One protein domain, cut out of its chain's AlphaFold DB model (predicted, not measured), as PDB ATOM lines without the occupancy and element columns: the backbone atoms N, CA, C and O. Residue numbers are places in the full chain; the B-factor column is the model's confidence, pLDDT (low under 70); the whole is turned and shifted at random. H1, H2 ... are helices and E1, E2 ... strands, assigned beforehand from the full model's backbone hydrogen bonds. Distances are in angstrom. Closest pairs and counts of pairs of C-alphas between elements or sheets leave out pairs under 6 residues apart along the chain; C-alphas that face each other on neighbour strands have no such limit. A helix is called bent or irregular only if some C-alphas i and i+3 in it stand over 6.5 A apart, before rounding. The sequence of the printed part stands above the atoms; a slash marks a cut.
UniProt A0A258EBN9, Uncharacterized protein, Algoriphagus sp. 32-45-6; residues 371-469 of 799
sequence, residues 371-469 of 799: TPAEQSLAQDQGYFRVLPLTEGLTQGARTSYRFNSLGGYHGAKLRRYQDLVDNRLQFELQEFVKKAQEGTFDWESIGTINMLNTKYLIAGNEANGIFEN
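What this domain is: This is residues 371 to 469 of the 799 residues of an uncharacterized protein of Algoriphagus sp. 32-45-6 (UniProt A0A258EBN9). A small three-stranded sheet lies near the middle, with the short helix H1 and the short helix H3 grazing it from different sides. The long bent helix H2 makes an arm beyond the sheet and folds back through H3 in a helical hairpin, while the long stretch 389 to 414, with no named element, loops out past strand E1. The printed part has 99 residues, with three named helices and three named strands in the order H1 E1 H2 H3 E2 E3; the sheet's order is E1 E2 E3 and it is mixed. The class is mixed, helices and strands, with 49 residues, under half, in named elements. The whole is compact, with a radius of gyration of the C-alphas of 13.0 A, and spans 34 by 31 by 22 A.

Where its parts are: H1 is residues 372 to 377, beginning at C-alpha 372 at (277.801, 295.165, 296.778). E1 is residues 385 to 388, 10.0 A long. H2, residues 415 to 437, was assigned as one helix by its hydrogen bonds but is bent: C-alphas 423 and 426 are 7.2 A apart. Its arms are H2a, residues 415 to 423, 12.1 A, and H2b, residues 426 to 437, 16.5 A, ending at C-alpha 437 at (269.551, 286.437, 278.369). H3, residues 443 to 450, is irregular, with C-alphas 445 and 448 8.7 A apart. E2 is residues 454 to 458, 11.1 A, and E3 is residues 466 to 468, ending at C-alpha 468 at (269.580, 282.382, 293.524).

How they stand to each other: H1 only grazes the sheet; its closest C-alpha pair with E3 is Ala 373 and Ile 466, 6.5 A. E1 and E2 are parallel neighbours at 24 degrees, with N 387 and O 456 2.8 A apart. They and the helices between them form a strand-helix-strand unit, two parallel neighbour strands joined through H2 and H3, with a right-handed crossover. Residues 385 to 386 of E1 also pair, parallel, with residues 404 to 405. The arms H2a and H2b stand at a steep tilt of 45 degrees. H2b, with residues 428 to 432 alone, touches H3 at a shallow tilt of 31 degrees, opposite ways, in a helical hairpin; the closest C-alphas are those of Glu 428 and Ile 446, 5.4 A. H3 only grazes the sheet. E2 and E3 form an antiparallel hairpin, with N 457 and O 467 2.9 A apart. Every O i to N i+4 pair is within hydrogen-bond range in H1, H2a and H2b; H3 has 1 of 4, and 1 of 5 O i to N i+3 pairs.

The domain as a whole: The C-alphas farthest apart are those of Ala 412 and Gly 439, 36.9 A. The printed part has no cut. The link from E1 to H2 is long, with 26 residues. Residues 434 to 439, of which 434 to 437 belong to H2, stand free. The mean pLDDT of the printed part is 92.7, and no printed residue is under 70.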
ATOM      1  N   THR A 371     282.540 293.810 296.804       92.75
ATOM      2  CA  THR A 371     281.492 294.378 295.955       92.75
ATOM      3  C   THR A 371     280.138 294.378 296.682       92.75
ATOM      4  O   THR A 371     279.927 293.563 297.588       92.75
ATOM      5  N   PRO A 372     279.178 295.234 296.282       95.12
ATOM      6  CA  PRO A 372     277.801 295.165 296.778       95.12
ATOM      7  C   PRO A 372     277.158 293.772 296.648       95.12
ATOM      8  O   PRO A 372     276.402 293.361 297.529       95.12
ATOM      9  N   ALA A 373     277.487 293.015 295.594       93.69
ATOM     10  CA  ALA A 373     277.054 291.627 295.441       93.69
ATOM     11  C   ALA A 373     277.607 290.719 296.555       93.69
ATOM     12  O   ALA A 373     276.864 289.974 297.190       93.69
ATOM     13  N   GLU A 374     278.903 290.811 296.854       93.56
ATOM     14  CA  GLU A 374     279.527 290.010 297.914       93.56
ATOM     15  C   GLU A 374     278.986 290.369 299.306       93.56
ATOM     16  O   GLU A 374     278.787 289.482 300.132       93.56
ATOM     17  N   GLN A 375     278.687 291.645 299.559       94.19
ATOM     18  CA  GLN A 375     278.086 292.102 300.821       94.19
ATOM     19  C   GLN A 375     276.655 291.593 301.022       94.19
ATOM     20  O   GLN A 375     276.244 291.333 302.153       94.19
ATOM     21  N   SER A 376     275.898 291.432 299.936       93.31
ATOM     22  CA  SER A 376     274.576 290.803 299.969       93.31
ATOM     23  C   SER A 376     274.692 289.295 300.235       93.31
ATOM     24  O   SER A 376     274.067 288.784 301.162       93.31
ATOM     25  N   LEU A 377     275.577 288.591 299.513       93.69
ATOM     26  CA  LEU A 377     275.807 287.150 299.702       93.69
ATOM     27  C   LEU A 377     276.342 286.783 301.089       93.69
ATOM     28  O   LEU A 377     275.996 285.729 301.610       93.69
ATOM     29  N   ALA A 378     277.138 287.652 301.716       93.12
ATOM     30  CA  ALA A 378     277.650 287.445 303.071       93.12
ATOM     31  C   ALA A 378     276.549 287.373 304.155       93.12
ATOM     32  O   ALA A 378     276.846 287.038 305.302       93.12
ATOM     33  N   GLN A 379     275.289 287.677 303.825       93.25
ATOM     34  CA  GLN A 379     274.151 287.501 304.730       93.25
ATOM     35  C   GLN A 379     273.715 286.031 304.843       93.25
ATOM     36  O   GLN A 379     273.206 285.639 305.893       93.25
ATOM     37  N   ASP A 380     273.953 285.206 303.816       94.06
ATOM     38  CA  ASP A 380     273.733 283.762 303.896       94.06
ATOM     39  C   ASP A 380     274.949 283.089 304.555       94.06
ATOM     40  O   ASP A 380     276.074 283.150 304.062       94.06
ATOM     41  N   GLN A 381     274.712 282.457 305.705       89.81
ATOM     42  CA  GLN A 381     275.713 281.726 306.492       89.81
ATOM     43  C   GLN A 381     275.667 280.207 306.231       89.81
ATOM     44  O   GLN A 381     276.319 279.429 306.931       89.81
ATOM     45  N   GLY A 382     274.862 279.764 305.261       91.88
ATOM     46  CA  GLY A 382     274.764 278.374 304.839       91.88
ATOM     47  C   GLY A 382     276.012 277.869 304.109       91.88
ATOM     48  O   GLY A 382     276.899 278.622 303.713       91.88
ATOM     49  N   TYR A 383     276.070 276.554 303.893       94.81
ATOM     50  CA  TYR A 383     277.115 275.941 303.075       94.81
ATOM     51  C   TYR A 383     276.640 275.806 301.628       94.81
ATOM     52  O   TYR A 383     275.831 274.932 301.310       94.81
ATOM     53  N   PHE A 384     277.156 276.665 300.754       96.12
ATOM     54  CA  PHE A 384     276.845 276.707 299.325       96.12
ATOM     55  C   PHE A 384     278.092 277.002 298.488       96.12
ATOM     56  O   PHE A 384     279.110 277.473 299.009       96.12
ATOM     57  N   ARG A 385     277.991 276.752 297.176       96.75
ATOM     58  CA  ARG A 385     278.944 277.216 296.162       96.75
ATOM     59  C   ARG A 385     278.399 278.393 295.351       96.75
ATOM     60  O   ARG A 385     277.191 278.520 295.144       96.75
ATOM     61  N   VAL A 386     279.317 279.237 294.891       96.69
ATOM     62  CA  VAL A 386     279.071 280.444 294.094       96.69
ATOM     63  C   VAL A 386     279.702 280.287 292.712       96.69
ATOM     64  O   VAL A 386     280.855 279.874 292.594       96.69
ATOM     65  N   LEU A 387     278.964 280.639 291.662       96.00
ATOM     66  CA  LEU A 387     279.432 280.636 290.279       96.00
ATOM     67  C   LEU A 387     279.523 282.076 289.735       96.00
ATOM     68  O   LEU A 387     278.500 282.660 289.368       96.00
ATOM     69  N   PRO A 388     280.727 282.671 289.658       93.31
ATOM     70  CA  PRO A 388     280.918 283.939 288.964       93.31
ATOM     71  C   PRO A 388     280.818 283.737 287.446       93.31
ATOM     72  O   PRO A 388     281.550 282.936 286.875       93.31
ATOM     73  N   LEU A 389     279.950 284.498 286.780       92.44
ATOM     74  CA  LEU A 389     279.896 284.598 285.314       92.44
ATOM     75  C   LEU A 389     280.889 285.644 284.776       92.44
ATOM     76  O   LEU A 389     281.186 285.680 283.585       92.44
ATOM     77  N   THR A 390     281.412 286.492 285.664       86.81
ATOM     78  CA  THR A 390     282.455 287.493 285.394       86.81
ATOM     79  C   THR A 390     283.867 286.899 285.343       86.81
ATOM     80  O   THR A 390     284.801 287.576 284.914       86.81
ATOM     81  N   GLU A 391     284.040 285.643 285.763       87.38
ATOM     82  CA  GLU A 391     285.311 284.919 285.759       87.38
ATOM     83  C   GLU A 391     285.157 283.601 284.976       87.38
ATOM     84  O   GLU A 391     284.138 282.921 285.069       87.38
ATOM     85  N   GLY A 392     286.174 283.184 284.217       85.38
ATOM     86  CA  GLY A 392     286.131 281.885 283.535       85.38
ATOM     87  C   GLY A 392     286.213 280.718 284.528       85.38
ATOM     88  O   GLY A 392     287.080 280.735 285.405       85.38
ATOM     89  N   LEU A 393     285.393 279.670 284.341       88.31
ATOM     90  CA  LEU A 393     285.267 278.492 285.231       88.31
ATOM     91  C   LEU A 393     286.598 277.941 285.775       88.31
ATOM     92  O   LEU A 393     286.671 277.513 286.921       88.31
ATOM     93  N   THR A 394     287.662 277.946 284.967       87.62
ATOM     94  CA  THR A 394     288.982 277.418 285.364       87.62
ATOM     95  C   THR A 394     290.123 278.443 285.304       87.62
ATOM     96  O   THR A 394     291.300 278.075 285.248       87.62
ATOM     97  N   GLN A 395     289.769 279.731 285.287       82.44
ATOM     98  CA  GLN A 395     290.684 280.877 285.203       82.44
ATOM     99  C   GLN A 395     290.474 281.890 286.341       82.44
ATOM    100  O   GLN A 395     291.420 282.577 286.710       82.44
ATOM    101  N   GLY A 396     289.264 281.964 286.904       82.38
ATOM    102  CA  GLY A 396     288.940 282.816 288.045       82.38
ATOM    103  C   GLY A 396     289.605 282.392 289.350       82.38
ATOM    104  O   GLY A 396     289.891 281.218 289.565       82.38
ATOM    105  N   ALA A 397     289.810 283.341 290.254       85.00
ATOM    106  CA  ALA A 397     290.304 283.089 291.609       85.00
ATOM    107  C   ALA A 397     289.766 284.089 292.646       85.00
ATOM    108  O   ALA A 397     290.049 283.934 293.835       85.00
ATOM    109  N   ARG A 398     289.016 285.121 292.229       89.38
ATOM    110  CA  ARG A 398     288.629 286.219 293.119       89.38
ATOM    111  C   ARG A 398     287.512 285.793 294.067       89.38
ATOM    112  O   ARG A 398     287.645 285.980 295.273       89.38
ATOM    113  N   THR A 399     286.473 285.147 293.542       91.75
ATOM    114  CA  THR A 399     285.347 284.619 294.339       91.75
ATOM    115  C   THR A 399     285.807 283.679 295.469       91.75
ATOM    116  O   THR A 399     285.324 283.776 296.601       91.75
ATOM    117  N   SER A 400     286.815 282.837 295.205       91.56
ATOM    118  CA  SER A 400     287.378 281.869 296.162       91.56
ATOM    119  C   SER A 400     288.072 282.494 297.383       91.56
ATOM    120  O   SER A 400     288.447 281.772 298.302       91.56
ATOM    121  N   TYR A 401     288.263 283.818 297.411       90.25
ATOM    122  CA  TYR A 401     288.790 284.538 298.574       90.25
ATOM    123  C   TYR A 401     287.760 284.676 299.712       90.25
ATOM    124  O   TYR A 401     288.148 284.895 300.858       90.25
ATOM    125  N   ARG A 402     286.455 284.574 299.408       90.62
ATOM    126  CA  ARG A 402     285.357 284.829 300.368       90.62
ATOM    127  C   ARG A 402     284.316 283.721 300.429       90.62
ATOM    128  O   ARG A 402     283.774 283.470 301.497       90.62
ATOM    129  N   PHE A 403     284.050 283.067 299.302       94.00
ATOM    130  CA  PHE A 403     283.012 282.050 299.172       94.00
ATOM    131  C   PHE A 403     283.598 280.770 298.582       94.00
ATOM    132  O   PHE A 403     284.610 280.807 297.879       94.00
ATOM    133  N   ASN A 404     282.942 279.630 298.804       94.31
ATOM    134  CA  ASN A 404     283.283 278.419 298.061       94.31
ATOM    135  C   ASN A 404     282.913 278.659 296.591       94.31
ATOM    136  O   ASN A 404     281.735 278.705 296.249       94.31
ATOM    137  N   SER A 405     283.888 278.848 295.709       94.19
ATOM    138  CA  SER A 405     283.597 278.982 294.281       94.19
ATOM    139  C   SER A 405     283.375 277.603 293.652       94.19
ATOM    140  O   SER A 405     284.060 276.642 294.009       94.19
ATOM    141  N   LEU A 406     282.445 277.494 292.698       94.56
ATOM    142  CA  LEU A 406     282.419 276.365 291.758       94.56
ATOM    143  C   LEU A 406     283.606 276.457 290.784       94.56
ATOM    144  O   LEU A 406     284.140 275.443 290.336       94.56
ATOM    145  N   GLY A 407     284.029 277.673 290.441       90.06
ATOM    146  CA  GLY A 407     285.198 277.902 289.598       90.06
ATOM    147  C   GLY A 407     286.511 277.932 290.382       90.06
ATOM    148  O   GLY A 407     286.536 277.977 291.611       90.06
ATOM    149  N   GLY A 408     287.633 277.978 289.668       89.12
ATOM    150  CA  GLY A 408     288.931 278.216 290.298       89.12
ATOM    151  C   GLY A 408     290.136 278.010 289.386       89.12
ATOM    152  O   GLY A 408     290.168 277.104 288.549       89.12
ATOM    153  N   TYR A 409     291.171 278.820 289.588       86.94
ATOM    154  CA  TYR A 409     292.462 278.660 288.947       86.94
ATOM    155  C   TYR A 409     293.365 277.729 289.759       86.94
ATOM    156  O   TYR A 409     293.682 277.984 290.920       86.94
ATOM    157  N   HIS A 410     293.858 276.674 289.112       86.06
ATOM    158  CA  HIS A 410     294.942 275.856 289.643       86.06
ATOM    159  C   HIS A 410     295.873 275.417 288.508       86.06
ATOM    160  O   HIS A 410     295.428 274.891 287.488       86.06
ATOM    161  N   GLY A 411     297.188 275.578 288.682       76.25
ATOM    162  CA  GLY A 411     298.178 275.241 287.646       76.25
ATOM    163  C   GLY A 411     298.269 273.743 287.304       76.25
ATOM    164  O   GLY A 411     298.906 273.365 286.316       76.25
ATOM    165  N   ALA A 412     297.652 272.879 288.109       82.75
ATOM    166  CA  ALA A 412     297.515 271.443 287.882       82.75
ATOM    167  C   ALA A 412     296.108 271.005 288.324       82.75
ATOM    168  O   ALA A 412     295.951 270.428 289.390       82.75
ATOM    169  N   LYS A 413     295.064 271.377 287.574       88.94
ATOM    170  CA  LYS A 413     293.655 271.079 287.912       88.94
ATOM    171  C   LYS A 413     293.438 269.576 288.148       88.94
ATOM    172  O   LYS A 413     294.137 268.771 287.539       88.94
ATOM    173  N   LEU A 414     292.479 269.189 288.992       92.25
ATOM    174  CA  LEU A 414     292.112 267.775 289.156       92.25
ATOM    175  C   LEU A 414     291.552 267.254 287.823       92.25
ATOM    176  O   LEU A 414     290.673 267.893 287.247       92.25
ATOM    177  N   ARG A 415     292.039 266.109 287.334       91.62
ATOM    178  CA  ARG A 415     291.673 265.573 286.014       91.62
ATOM    179  C   ARG A 415     290.165 265.350 285.891       91.62
ATOM    180  O   ARG A 415     289.566 265.920 284.997       91.62
ATOM    181  N   ARG A 416     289.536 264.642 286.838       93.31
ATOM    182  CA  ARG A 416     288.074 264.424 286.824       93.31
ATOM    183  C   ARG A 416     287.261 265.726 286.883       93.31
ATOM    184  O   ARG A 416     286.185 265.792 286.307       93.31
ATOM    185  N   TYR A 417     287.770 266.773 287.537       94.12
ATOM    186  CA  TYR A 417     287.097 268.076 287.521       94.12
ATOM    187  C   TYR A 417     287.195 268.737 286.143       94.12
ATOM    188  O   TYR A 417     286.213 269.266 285.638       94.12
ATOM    189  N   GLN A 418     288.372 268.665 285.515       92.38
ATOM    190  CA  GLN A 418     288.578 269.163 284.159       92.38
ATOM    191  C   GLN A 418     287.709 268.412 283.142       92.38
ATOM    192  O   GLN A 418     287.041 269.054 282.344       92.38
ATOM    193  N   ASP A 419     287.658 267.082 283.221       92.94
ATOM    194  CA  ASP A 419     286.826 266.255 282.347       92.94
ATOM    195  C   ASP A 419     285.331 266.624 282.503       92.94
ATOM    196  O   ASP A 419     284.618 266.703 281.505       92.94
ATOM    197  N   LEU A 420     284.857 266.937 283.718       94.06
ATOM    198  CA  LEU A 420     283.487 267.420 283.944       94.06
ATOM    199  C   LEU A 420     283.246 268.837 283.386       94.06
ATOM    200  O   LEU A 420     282.165 269.117 282.869       94.06
ATOM    201  N   VAL A 421     284.243 269.728 283.452       93.44
ATOM    202  CA  VAL A 421     284.178 271.054 282.810       93.44
ATOM    203  C   VAL A 421     284.061 270.919 281.293       93.44
ATOM    204  O   VAL A 421     283.148 271.499 280.707       93.44
ATOM    205  N   ASP A 422     284.946 270.125 280.690       91.31
ATOM    206  CA  ASP A 422     285.107 270.019 279.238       91.31
ATOM    207  C   ASP A 422     283.980 269.224 278.557       91.31
ATOM    208  O   ASP A 422     283.760 269.404 277.364       91.31
ATOM    209  N   ASN A 423     283.262 268.363 279.294       92.31
ATOM    210  CA  ASN A 423     282.183 267.526 278.748       92.31
ATOM    211  C   ASN A 423     280.773 267.919 279.229       92.31
ATOM    212  O   ASN A 423     279.800 267.530 278.583       92.31
ATOM    213  N   ARG A 424     280.625 268.668 280.339       93.25
ATOM    214  CA  ARG A 424     279.308 269.017 280.920       93.25
ATOM    215  C   ARG A 424     279.165 270.470 281.352       93.25
ATOM    216  O   ARG A 424     278.391 271.194 280.732       93.25
ATOM    217  N   LEU A 425     279.899 270.915 282.378       94.38
ATOM    218  CA  LEU A 425     279.620 272.201 283.047       94.38
ATOM    219  C   LEU A 425     279.686 273.394 282.090       94.38
ATOM    220  O   LEU A 425     278.898 274.325 282.225       94.38
ATOM    221  N   GLN A 426     280.610 273.382 281.123       92.94
ATOM    222  CA  GLN A 426     280.715 274.473 280.158       92.94
ATOM    223  C   GLN A 426     279.512 274.529 279.200       92.94
ATOM    224  O   GLN A 426     279.079 275.627 278.860       92.94
ATOM    225  N   PHE A 427     278.957 273.383 278.792       93.38
ATOM    226  CA  PHE A 427     277.789 273.330 277.905       93.38
ATOM    227  C   PHE A 427     276.504 273.719 278.644       93.38
ATOM    228  O   PHE A 427     275.806 274.621 278.186       93.38
ATOM    229  N   GLU A 428     276.252 273.128 279.821       94.38
ATOM    230  CA  GLU A 428     275.114 273.494 280.682       94.38
ATOM    231  C   GLU A 428     275.105 275.002 280.971       94.38
ATOM    232  O   GLU A 428     274.083 275.668 280.806       94.38
ATOM    233  N   LEU A 429     276.264 275.572 281.323       94.75
ATOM    234  CA  LEU A 429     276.382 277.001 281.601       94.75
ATOM    235  C   LEU A 429     276.124 277.875 280.365       94.75
ATOM    236  O   LEU A 429     275.476 278.913 280.482       94.75
ATOM    237  N   GLN A 430     276.624 277.486 279.189       94.19
ATOM    238  CA  GLN A 430     276.416 278.243 277.951       94.19
ATOM    239  C   GLN A 430     274.942 278.258 277.528       94.19
ATOM    240  O   GLN A 430     274.419 279.319 277.181       94.19
ATOM    241  N   GLU A 431     274.257 277.113 277.590       94.69
ATOM    242  CA  GLU A 431     272.830 277.031 277.264       94.69
ATOM    243  C   GLU A 431     271.963 277.776 278.284       94.69
ATOM    244  O   GLU A 431     271.060 278.520 277.892       94.69
ATOM    245  N   PHE A 432     272.276 277.653 279.577       95.44
ATOM    246  CA  PHE A 432     271.590 278.385 280.638       95.44
ATOM    247  C   PHE A 432     271.746 279.901 280.490       95.44
ATOM    248  O   PHE A 432     270.749 280.620 280.500       95.44
ATOM    249  N   VAL A 433     272.972 280.404 280.300       94.50
ATOM    250  CA  VAL A 433     273.224 281.847 280.134       94.50
ATOM    251  C   VAL A 433     272.500 282.392 278.903       94.50
ATOM    252  O   VAL A 433     271.940 283.485 278.970       94.50
ATOM    253  N   LYS A 434     272.440 281.626 277.805       94.94
ATOM    254  CA  LYS A 434     271.667 282.002 276.617       94.94
ATOM    255  C   LYS A 434     270.170 282.139 276.935       94.94
ATOM    256  O   LYS A 434     269.596 283.192 276.670       94.94
ATOM    257  N   LYS A 435     269.546 281.124 277.549       94.81
ATOM    258  CA  LYS A 435     268.125 281.176 277.953       94.81
ATOM    259  C   LYS A 435     267.853 282.313 278.948       94.81
ATOM    260  O   LYS A 435     266.848 283.009 278.824       94.81
ATOM    261  N   ALA A 436     268.767 282.558 279.889       93.56
ATOM    262  CA  ALA A 436     268.648 283.630 280.875       93.56
ATOM    263  C   ALA A 436     268.716 285.027 280.232       93.56
ATOM    264  O   ALA A 436     267.969 285.920 280.629       93.56
ATOM    265  N   GLN A 437     269.538 285.215 279.191       91.81
ATOM    266  CA  GLN A 437     269.551 286.437 278.369       91.81
ATOM    267  C   GLN A 437     268.252 286.621 277.564       91.81
ATOM    268  O   GLN A 437     267.826 287.751 277.340       91.81
ATOM    269  N   GLU A 438     267.593 285.524 277.185       93.75
ATOM    270  CA  GLU A 438     266.243 285.502 276.597       93.75
ATOM    271  C   GLU A 438     265.124 285.667 277.662       93.75
ATOM    272  O   GLU A 438     263.941 285.692 277.325       93.75
ATOM    273  N   GLY A 439     265.479 285.820 278.946       91.81
ATOM    274  CA  GLY A 439     264.562 286.054 280.071       91.81
ATOM    275  C   GLY A 439     264.063 284.797 280.795       91.81
ATOM    276  O   GLY A 439     263.210 284.908 281.674       91.81
ATOM    277  N   THR A 440     264.575 283.609 280.456       94.12
ATOM    278  CA  THR A 440     264.138 282.315 281.011       94.12
ATOM    279  C   THR A 440     265.236 281.662 281.855       94.12
ATOM    280  O   THR A 440     266.272 281.255 281.334       94.12
ATOM    281  N   PHE A 441     264.999 281.509 283.159       94.06
ATOM    282  CA  PHE A 441     265.937 280.872 284.091       94.06
ATOM    283  C   PHE A 441     265.616 279.379 284.257       94.06
ATOM    284  O   PHE A 441     264.850 278.983 285.132       94.06
ATOM    285  N   ASP A 442     266.193 278.554 283.384       94.56
ATOM    286  CA  ASP A 442     265.981 277.101 283.332       94.56
ATOM    287  C   ASP A 442     266.924 276.349 284.293       94.56
ATOM    288  O   ASP A 442     267.893 275.705 283.881       94.56
ATOM    289  N   TRP A 443     266.664 276.495 285.596       95.31
ATOM    290  CA  TRP A 443     267.483 275.931 286.679       95.31
ATOM    291  C   TRP A 443     267.505 274.396 286.708       95.31
ATOM    292  O   TRP A 443     268.466 273.809 287.204       95.31
ATOM    293  N   GLU A 444     266.485 273.735 286.159       93.12
ATOM    294  CA  GLU A 444     266.435 272.271 286.064       93.12
ATOM    295  C   GLU A 444     267.441 271.737 285.031       93.12
ATOM    296  O   GLU A 444     268.066 270.702 285.260       93.12
ATOM    297  N   SER A 445     267.676 272.471 283.934       91.69
ATOM    298  CA  SER A 445     268.599 272.048 282.868       91.69
ATOM    299  C   SER A 445     270.089 272.035 283.245       91.69
ATOM    300  O   SER A 445     270.899 271.493 282.494       91.69
ATOM    301  N   ILE A 446     270.469 272.582 284.406       94.88
ATOM    302  CA  ILE A 446     271.865 272.657 284.876       94.88
ATOM    303  C   ILE A 446     272.181 271.627 285.976       94.88
ATOM    304  O   ILE A 446     272.835 271.914 286.983       94.88
ATOM    305  N   GLY A 447     271.694 270.395 285.799       95.75
ATOM    306  CA  GLY A 447     271.786 269.312 286.787       95.75
ATOM    307  C   GLY A 447     273.207 268.986 287.280       95.75
ATOM    308  O   GLY A 447     273.373 268.598 288.443       95.75
ATOM    309  N   THR A 448     274.241 269.186 286.453       96.00
ATOM    310  CA  THR A 448     275.650 268.993 286.845       96.00
ATOM    311  C   THR A 448     276.164 270.158 287.706       96.00
ATOM    312  O   THR A 448     276.963 269.951 288.620       96.00
ATOM    313  N   ILE A 449     275.671 271.382 287.486       96.88
ATOM    314  CA  ILE A 449     275.928 272.544 288.359       96.88
ATOM    315  C   ILE A 449     275.161 272.413 289.693       96.88
ATOM    316  O   ILE A 449     275.700 272.754 290.753       96.88
ATOM    317  N   ASN A 450     273.943 271.863 289.668       97.75
ATOM    318  CA  ASN A 450     273.084 271.679 290.846       97.75
ATOM    319  C   ASN A 450     273.658 270.671 291.853       97.75
ATOM    320  O   ASN A 450     273.681 270.948 293.057       97.75
ATOM    321  N   MET A 451     274.209 269.545 291.380       97.44
ATOM    322  CA  MET A 451     274.850 268.539 292.246       97.44
ATOM    323  C   MET A 451     276.133 269.033 292.933       97.44
ATOM    324  O   MET A 451     276.554 268.474 293.944       97.44
ATOM    325  N   LEU A 452     276.738 270.108 292.419       97.62
ATOM    326  CA  LEU A 452     277.860 270.801 293.054       97.62
ATOM    327  C   LEU A 452     277.401 271.806 294.128       97.62
ATOM    328  O   LEU A 452     278.222 272.577 294.622       97.62
ATOM    329  N   ASN A 453     276.127 271.786 294.540       97.56
ATOM    330  CA  ASN A 453     275.566 272.665 295.574       97.56
ATOM    331  C   ASN A 453     275.738 274.165 295.242       97.56
ATOM    332  O   ASN A 453     276.075 274.990 296.095       97.56
ATOM    333  N   THR A 454     275.560 274.515 293.967       97.62
ATOM    334  CA  THR A 454     275.735 275.884 293.463       97.62
ATOM    335  C   THR A 454     274.470 276.693 293.696       97.62
ATOM    336  O   THR A 454     273.540 276.629 292.895       97.62
ATOM    337  N   LYS A 455     274.426 277.447 294.798       97.31
ATOM    338  CA  LYS A 455     273.241 278.221 295.191       97.31
ATOM    339  C   LYS A 455     273.173 279.597 294.525       97.31
ATOM    340  O   LYS A 455     272.079 280.089 294.286       97.31
ATOM    341  N   TYR A 456     274.311 280.215 294.212       97.19
ATOM    342  CA  TYR A 456     274.340 281.594 293.714       97.19
ATOM    343  C   TYR A 456     275.165 281.748 292.441       97.19
ATOM    344  O   TYR A 456     276.316 281.316 292.381       97.19
ATOM    345  N   LEU A 457     274.591 282.424 291.446       95.94
ATOM    346  CA  LEU A 457     275.293 282.912 290.260       95.94
ATOM    347  C   LEU A 457     275.507 284.425 290.390       95.94
ATOM    348  O   LEU A 457     274.592 285.145 290.793       95.94
ATOM    349  N   ILE A 458     276.697 284.911 290.029       94.25
ATOM    350  CA  ILE A 458     277.040 286.343 290.046       94.25
ATOM    351  C   ILE A 458     277.329 286.819 288.620       94.25
ATOM    352  O   ILE A 458     278.329 286.423 288.024       94.25
ATOM    353  N   ALA A 459     276.492 287.708 288.087       92.56
ATOM    354  CA  ALA A 459     276.654 288.313 286.760       92.56
ATOM    355  C   ALA A 459     277.306 289.712 286.774       92.56
ATOM    356  O   ALA A 459     277.517 290.303 285.718       92.56
ATOM    357  N   GLY A 460     277.625 290.260 287.950       90.62
ATOM    358  CA  GLY A 460     278.221 291.590 288.088       90.62
ATOM    359  C   GLY A 460     278.561 291.948 289.536       90.62
ATOM    360  O   GLY A 460     278.361 291.152 290.446       90.62
ATOM    361  N   ASN A 461     279.076 293.159 289.749       90.75
ATOM    362  CA  ASN A 461     279.493 293.623 291.078       90.75
ATOM    363  C   ASN A 461     278.330 294.160 291.933       90.75
ATOM    364  O   ASN A 461     278.454 294.239 293.153       90.75
ATOM    365  N   GLU A 462     277.215 294.531 291.308       93.25
ATOM    366  CA  GLU A 462     276.050 295.111 291.978       93.25
ATOM    367  C   GLU A 462     275.152 294.043 292.614       93.25
ATOM    368  O   GLU A 462     275.057 292.919 292.122       93.25
ATOM    369  N   ALA A 463     274.442 294.396 293.690       90.75
ATOM    370  CA  ALA A 463     273.616 293.449 294.449       90.75
ATOM    371  C   ALA A 463     272.459 292.826 293.637       90.75
ATOM    372  O   ALA A 463     272.022 291.721 293.941       90.75
ATOM    373  N   ASN A 464     271.990 293.495 292.578       91.44
ATOM    374  CA  ASN A 464     271.002 292.958 291.633       91.44
ATOM    375  C   ASN A 464     271.602 292.004 290.579       91.44
ATOM    376  O   ASN A 464     270.862 291.461 289.766       91.44
ATOM    377  N   GLY A 465     272.925 291.810 290.570       91.06
ATOM    378  CA  GLY A 465     273.626 290.835 289.733       91.06
ATOM    379  C   GLY A 465     273.705 289.432 290.342       91.06
ATOM    380  O   GLY A 465     274.401 288.586 289.782       91.06
ATOM    381  N   ILE A 466     273.046 289.192 291.481       94.56
ATOM    382  CA  ILE A 466     272.957 287.886 292.144       94.56
ATOM    383  C   ILE A 466     271.690 287.170 291.686       94.56
ATOM    384  O   ILE A 466     270.596 287.726 291.769       94.56
ATOM    385  N   PHE A 467     271.833 285.907 291.298       95.12
ATOM    386  CA  PHE A 467     270.720 285.018 290.984       95.12
ATOM    387  C   PHE A 467     270.783 283.793 291.898       95.12
ATOM    388  O   PHE A 467     271.795 283.090 291.923       95.12
ATOM    389  N   GLU A 468     269.718 283.562 292.668       95.94
ATOM    390  CA  GLU A 468     269.580 282.382 293.524       95.94
ATOM    391  C   GLU A 468     269.030 281.204 292.714       95.94
ATOM    392  O   GLU A 468     268.018 281.328 292.023       95.94
ATOM    393  N   ASN A 469     269.711 280.068 292.814       97.19
ATOM    394  CA  ASN A 469     269.343 278.802 292.210       97.19
ATOM    395  C   ASN A 469     268.516 277.971 293.212       97.19
ATOM    396  O   ASN A 469     269.094 277.449 294.174       97.19
TER     397      ASN A 469